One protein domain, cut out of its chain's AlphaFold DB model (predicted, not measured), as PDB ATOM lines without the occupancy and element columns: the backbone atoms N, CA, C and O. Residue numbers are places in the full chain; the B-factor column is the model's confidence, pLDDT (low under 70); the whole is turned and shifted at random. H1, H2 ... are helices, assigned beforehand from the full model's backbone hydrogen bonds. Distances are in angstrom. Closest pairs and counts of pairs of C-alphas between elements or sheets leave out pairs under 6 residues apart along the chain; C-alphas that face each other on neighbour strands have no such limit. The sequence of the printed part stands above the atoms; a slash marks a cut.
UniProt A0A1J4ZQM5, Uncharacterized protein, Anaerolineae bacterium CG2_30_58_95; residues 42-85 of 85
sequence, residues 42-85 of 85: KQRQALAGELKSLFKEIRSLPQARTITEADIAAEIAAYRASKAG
ATOM      1  N   LYS A  42      52.539 -31.246  65.016       79.25
ATOM      2  CA  LYS A  42      53.369 -32.339  64.492       79.25
ATOM      3  C   LYS A  42      52.562 -33.577  64.079       79.25
ATOM      4  O   LYS A  42      52.773 -34.097  62.990       79.25
ATOM      5  N   GLN A  43      51.615 -34.040  64.898       83.38
ATOM      6  CA  GLN A  43      50.752 -35.184  64.559       83.38
ATOM      7  C   GLN A  43      49.787 -34.871  63.409       83.38
ATOM      8  O   GLN A  43      49.527 -35.732  62.575       83.38
ATOM      9  N   ARG A  44      49.267 -33.638  63.334       87.56
ATOM     10  CA  ARG A  44      48.454 -33.199  62.188       87.56
ATOM     11  C   ARG A  44      49.276 -33.162  60.905       87.56
ATOM     12  O   ARG A  44      48.795 -33.598  59.868       87.56
ATOM     13  N   GLN A  45      50.516 -32.683  60.988       88.62
ATOM     14  CA  GLN A  45      51.431 -32.648  59.853       88.62
ATOM     15  C   GLN A  45      51.829 -34.055  59.388       88.62
ATOM     16  O   GLN A  45      51.844 -34.303  58.186       88.62
ATOM     17  N   ALA A  46      52.079 -34.983  60.319       91.31
ATOM     18  CA  ALA A  46      52.345 -36.386  60.001       91.31
ATOM     19  C   ALA A  46      51.158 -37.031  59.267       91.31
ATOM     20  O   ALA A  46      51.333 -37.550  58.168       91.31
ATOM     21  N   LEU A  47      49.939 -36.878  59.800       93.44
ATOM     22  CA  LEU A  47      48.723 -37.385  59.160       93.44
ATOM     23  C   LEU A  47      48.498 -36.780  57.766       93.44
ATOM     24  O   LEU A  47      48.128 -37.486  56.833       93.44
ATOM     25  N   ALA A  48      48.725 -35.473  57.608       94.00
ATOM     26  CA  ALA A  48      48.620 -34.818  56.306       94.00
ATOM     27  C   ALA A  48      49.649 -35.372  55.303       94.00
ATOM     28  O   ALA A  48      49.337 -35.523  54.122       94.00
ATOM     29  N   GLY A  49      50.858 -35.698  55.771       96.44
ATOM     30  CA  GLY A  49      51.886 -36.367  54.974       96.44
ATOM     31  C   GLY A  49      51.463 -37.766  54.527       96.44
ATOM     32  O   GLY A  49      51.550 -38.074  53.340       96.44
ATOM     33  N   GLU A  50      50.949 -38.581  55.447       96.56
ATOM     34  CA  GLU A  50      50.447 -39.931  55.160       96.56
ATOM     35  C   GLU A  50      49.296 -39.908  54.146       96.56
ATOM     36  O   GLU A  50      49.344 -40.616  53.140       96.56
ATOM     37  N   LEU A  51      48.310 -39.026  54.342       97.25
ATOM     38  CA  LEU A  51      47.194 -38.848  53.407       97.25
ATOM     39  C   LEU A  51      47.671 -38.425  52.015       97.25
ATOM     40  O   LEU A  51      47.181 -38.930  51.005       97.25
ATOM     41  N   LYS A  52      48.652 -37.519  51.939       96.88
ATOM     42  CA  LYS A  52      49.227 -37.089  50.661       96.88
ATOM     43  C   LYS A  52      49.915 -38.247  49.932       96.88
ATOM     44  O   LYS A  52      49.767 -38.359  48.715       96.88
ATOM     45  N   SER A  53      50.649 -39.091  50.655       97.25
ATOM     46  CA  SER A  53      51.294 -40.281  50.091       97.25
ATOM     47  C   SER A  53      50.264 -41.279  49.569       97.25
ATOM     48  O   SER A  53      50.369 -41.702  48.419       97.25
ATOM     49  N   LEU A  54      49.220 -41.555  50.353       97.12
ATOM     50  CA  LEU A  54      48.124 -42.433  49.950       97.12
ATOM     51  C   LEU A  54      47.431 -41.932  48.674       97.12
ATOM     52  O   LEU A  54      47.230 -42.692  47.732       97.12
ATOM     53  N   PHE A  55      47.112 -40.636  48.583       94.31
ATOM     54  CA  PHE A  55      46.495 -40.086  47.372       94.31
ATOM     55  C   PHE A  55      47.408 -40.158  46.150       94.31
ATOM     56  O   PHE A  55      46.923 -40.346  45.033       94.31
ATOM     57  N   LYS A  56      48.725 -40.020  46.333       95.00
ATOM     58  CA  LYS A  56      49.684 -40.203  45.241       95.00
ATOM     59  C   LYS A  56      49.676 -41.648  44.739       95.00
ATOM     60  O   LYS A  56      49.699 -41.855  43.529       95.00
ATOM     61  N   GLU A  57      49.613 -42.616  45.649       96.00
ATOM     62  CA  GLU A  57      49.522 -44.038  45.319       96.00
ATOM     63  C   GLU A  57      48.221 -44.355  44.576       96.00
ATOM     64  O   GLU A  57      48.276 -44.879  43.466       96.00
ATOM     65  N   ILE A  58      47.068 -43.920  45.095       93.38
ATOM     66  CA  ILE A  58      45.762 -44.105  44.441       93.38
ATOM     67  C   ILE A  58      45.775 -43.535  43.016       93.38
ATOM     68  O   ILE A  58      45.348 -44.203  42.081       93.38
ATOM     69  N   ARG A  59      46.329 -42.332  42.812       89.31
ATOM     70  CA  ARG A  59      46.434 -41.705  41.479       89.31
ATOM     71  C   ARG A  59      47.391 -42.423  40.526       89.31
ATOM     72  O   ARG A  59      47.321 -42.211  39.317       89.31
ATOM     73  N   SER A  60      48.312 -43.227  41.051       93.50
ATOM     74  CA  SER A  60      49.227 -44.021  40.228       93.50
ATOM     75  C   SER A  60      48.566 -45.282  39.665       93.50
ATOM     76  O   SER A  60      49.038 -45.803  38.653       93.50
ATOM     77  N   LEU A  61      47.454 -45.729  40.263       95.12
ATOM     78  CA  LEU A  61      46.710 -46.905  39.827       95.12
ATOM     79  C   LEU A  61      46.077 -46.666  38.443       95.12
ATOM     80  O   LEU A  61      45.385 -45.662  38.252       95.12
ATOM     81  N   PRO A  62      46.251 -47.581  37.470       92.12
ATOM     82  CA  PRO A  62      45.641 -47.452  36.147       92.12
ATOM     83  C   PRO A  62      44.118 -47.295  36.197       92.12
ATOM     84  O   PRO A  62      43.562 -46.495  35.451       92.12
ATOM     85  N   GLN A  63      43.460 -48.003  37.119       88.75
ATOM     86  CA  GLN A  63      42.007 -47.978  37.302       88.75
ATOM     87  C   GLN A  63      41.506 -46.608  37.773       88.75
ATOM     88  O   GLN A  63      40.385 -46.225  37.463       88.75
ATOM     89  N   ALA A  64      42.331 -45.833  38.485       88.69
ATOM     90  CA  ALA A  64      41.950 -44.493  38.922       88.69
ATOM     91  C   ALA A  64      41.898 -43.491  37.757       88.69
ATOM     92  O   ALA A  64      41.214 -42.478  37.852       88.69
ATOM     93  N   ARG A  65      42.594 -43.767  36.643       85.50
ATOM     94  CA  ARG A  65      42.627 -42.879  35.468       85.50
ATOM     95  C   ARG A  65      41.346 -42.921  34.642       85.50
ATOM     96  O   ARG A  65      41.124 -42.022  33.841       85.50
ATOM     97  N   THR A  66      40.543 -43.971  34.800       91.75
ATOM     98  CA  THR A  66      39.287 -44.154  34.065       91.75
ATOM     99  C   THR A  66      38.077 -43.608  34.816       91.75
ATOM    100  O   THR A  66      37.001 -43.549  34.237       91.75
ATOM    101  N   ILE A  67      38.243 -43.223  36.084       91.75
ATOM    102  CA  ILE A  67      37.179 -42.640  36.903       91.75
ATOM    103  C   ILE A  67      37.054 -41.160  36.546       91.75
ATOM    104  O   ILE A  67      38.025 -40.408  36.641       91.75
ATOM    105  N   THR A  68      35.860 -40.737  36.141       92.88
ATOM    106  CA  THR A  68      35.582 -39.341  35.800       92.88
ATOM    107  C   THR A  68      35.041 -38.564  37.001       92.88
ATOM    108  O   THR A  68      34.506 -39.131  37.953       92.88
ATOM    109  N   GLU A  69      35.117 -37.233  36.944       93.12
ATOM    110  CA  GLU A  69      34.475 -36.356  37.940       93.12
ATOM    111  C   GLU A  69      32.956 -36.594  38.029       93.12
ATOM    112  O   GLU A  69      32.369 -36.469  39.102       93.12
ATOM    113  N   ALA A  70      32.319 -36.976  36.915       96.00
ATOM    114  CA  ALA A  70      30.896 -37.300  36.882       96.00
ATOM    115  C   ALA A  70      30.584 -38.585  37.666       96.00
ATOM    116  O   ALA A  70      29.618 -38.604  38.429       96.00
ATOM    117  N   ASP A  71      31.429 -39.615  37.540       94.31
ATOM    118  CA  ASP A  71      31.297 -40.866  38.299       94.31
ATOM    119  C   ASP A  71      31.427 -40.606  39.808       94.31
ATOM    120  O   ASP A  71      30.600 -41.055  40.603       94.31
ATOM    121  N   ILE A  72      32.419 -39.797  40.199       93.19
ATOM    122  CA  ILE A  72      32.656 -39.415  41.598       93.19
ATOM    123  C   ILE A  72      31.471 -38.613  42.150       93.19
ATOM    124  O   ILE A  72      30.999 -38.869  43.261       93.19
ATOM    125  N   ALA A  73      30.968 -37.637  41.389       96.81
ATOM    126  CA  ALA A  73      29.839 -36.814  41.808       96.81
ATOM    127  C   ALA A  73      28.559 -37.643  42.001       96.81
ATOM    128  O   ALA A  73      27.843 -37.438  42.988       96.81
ATOM    129  N   ALA A  74      28.294 -38.592  41.098       96.69
ATOM    130  CA  ALA A  74      27.156 -39.498  41.194       96.69
ATOM    131  C   ALA A  74      27.234 -40.386  42.449       96.69
ATOM    132  O   ALA A  74      26.249 -40.499  43.183       96.69
ATOM    133  N   GLU A  75      28.409 -40.946  42.755       95.81
ATOM    134  CA  GLU A  75      28.620 -41.767  43.954       95.81
ATOM    135  C   GLU A  75      28.421 -40.961  45.249       95.81
ATOM    136  O   GLU A  75      27.700 -41.391  46.155       95.81
ATOM    137  N   ILE A  76      28.991 -39.751  45.329       96.00
ATOM    138  CA  ILE A  76      28.832 -38.872  46.498       96.00
ATOM    139  C   ILE A  76      27.357 -38.516  46.718       96.00
ATOM    140  O   ILE A  76      26.891 -38.505  47.863       96.00
ATOM    141  N   ALA A  77      26.619 -38.211  45.646       96.38
ATOM    142  CA  ALA A  77      25.197 -37.892  45.729       96.38
ATOM    143  C   ALA A  77      24.385 -39.083  46.260       96.38
ATOM    144  O   ALA A  77      23.598 -38.913  47.195       96.38
ATOM    145  N   ALA A  78      24.630 -40.287  45.733       96.44
ATOM    146  CA  ALA A  78      23.984 -41.513  46.192       96.44
ATOM    147  C   ALA A  78      24.287 -41.807  47.673       96.44
ATOM    148  O   ALA A  78      23.371 -42.067  48.458       96.44
ATOM    149  N   TYR A  79      25.553 -41.683  48.094       95.44
ATOM    150  CA  TYR A  79      25.946 -41.870  49.492       95.44
ATOM    151  C   TYR A  79      25.235 -40.885  50.427       95.44
ATOM    152  O   TYR A  79      24.678 -41.289  51.450       95.44
ATOM    153  N   ARG A  80      25.210 -39.592  50.078       94.25
ATOM    154  CA  ARG A  80      24.539 -38.562  50.889       94.25
ATOM    155  C   ARG A  80      23.037 -38.802  50.991       94.25
ATOM    156  O   ARG A  80      22.496 -38.674  52.084       94.25
ATOM    157  N   ALA A  81      22.388 -39.198  49.895       94.06
ATOM    158  CA  ALA A  81      20.970 -39.551  49.900       94.06
ATOM    159  C   ALA A  81      20.685 -40.736  50.841       94.06
ATOM    160  O   ALA A  81      19.737 -40.683  51.617       94.06
ATOM    161  N   SER A  82      21.558 -41.753  50.863       91.38
ATOM    162  CA  SER A  82      21.425 -42.918  51.758       91.38
ATOM    163  C   SER A  82      21.629 -42.630  53.250       91.38
ATOM    164  O   SER A  82      21.261 -43.449  54.085       91.38
ATOM    165  N   LYS A  83      22.240 -41.493  53.608       83.19
ATOM    166  CA  LYS A  83      22.433 -41.062  55.004       83.19
ATOM    167  C   LYS A  83      21.344 -40.111  55.497       83.19
ATOM    168  O   LYS A  83      21.326 -39.800  56.684       83.19
ATOM    169  N   ALA A  84      20.503 -39.616  54.593       72.12
ATOM    170  CA  ALA A  84      19.425 -38.682  54.896       72.12
ATOM    171  C   ALA A  84      18.057 -39.366  55.095       72.12
ATOM    172  O   ALA A  84      17.114 -38.684  55.493       72.12
ATOM    173  N   GLY A  85      17.949 -40.669  54.809       53.09
ATOM    174  CA  GLY A  85      16.784 -41.514  55.109       53.09
ATOM    175  C   GLY A  85      17.019 -42.383  56.334       53.09
ATOM    176  O   GLY A  85      16.014 -42.700  57.002       53.09
TER     177      GLY A  85
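What this domain is: This is residues 42 to 85 of the 85 residues of an uncharacterized protein of Anaerolineae bacterium CG2_30_58_95 (UniProt A0A1J4ZQM5). Picture a wide, open V: the long helix H1 makes one arm, the helix H3 makes the other, and the short helix H2 sits at the bottom where the two arms come together. The space between the arms is empty, and there is no packed core, for H1 and H3 stay apart along their whole lengths. The printed part has 44 residues with three named helices, in the order H1, H2, H3, and no named strand; the class is all helix. The whole is extended, with a radius of gyration of the C-alphas of 14.5 A, and flat, with spans of 38 by 29 by 11 A.

Where its parts are: Find C-alpha 42 at (53.369, -32.339, 64.492), where the printed part and H1 begin. H1 holds residues 42 to 60 and is the longest helix, 27.2 A from first to last C-alpha; watch z fall until you reach C-alpha 60 at (49.227, -44.021, 40.228). After Leu 61 comes H2, residues 62 to 66, which is 7.5 A from first to last C-alpha. Pass Ile 67 and Thr 68, and look for C-alpha 69 at (34.475, -36.356, 37.940). There H3 begins, residues 69 to 83, 21.4 A long between its end C-alphas; z now rises, to C-alpha 83 at (22.433, -41.062, 55.004).

How they stand to each other: Start with H1 and H2, which are close but not clearly touching, with 2 pairs of C-alphas within 8 A. Their closest C-alphas are those of Ile 58 and Ala 64, 6.7 A apart, and their centres are 19.3 A apart. Going on, you find H2 and H3 apart, with no C-alpha of the one within 8 A of the other. H1 and H3 are apart too, with no C-alpha of the one within 8 A of the other. Look next at the backbone N and O atoms: in H1 and H3 every O i to N i+4 pair is within hydrogen-bond range. In H2 0 of 1 such pairs is within range, while 2 of 2 O i to N i+3 pairs are.

The domain as a whole: Compare the first and last printed residues: the C-alphas of Lys 42 and Gly 85 are 38.9 A apart, the two farthest apart in the domain. Residues 42 to 85 stand free, of which 42 to 60 belong to H1, 62 to 66 to H2 and 69 to 83 to H3. The printed part has no cut, and it ends at Gly 85, the chain's last residue. The links from H1 to H2, 1 residue, and from H2 to H3, 2 residues, are both tight, and no link is long. In the B-factor column the mean pLDDT of the printed part is 91.5; residue 85 is the one printed residue under 70.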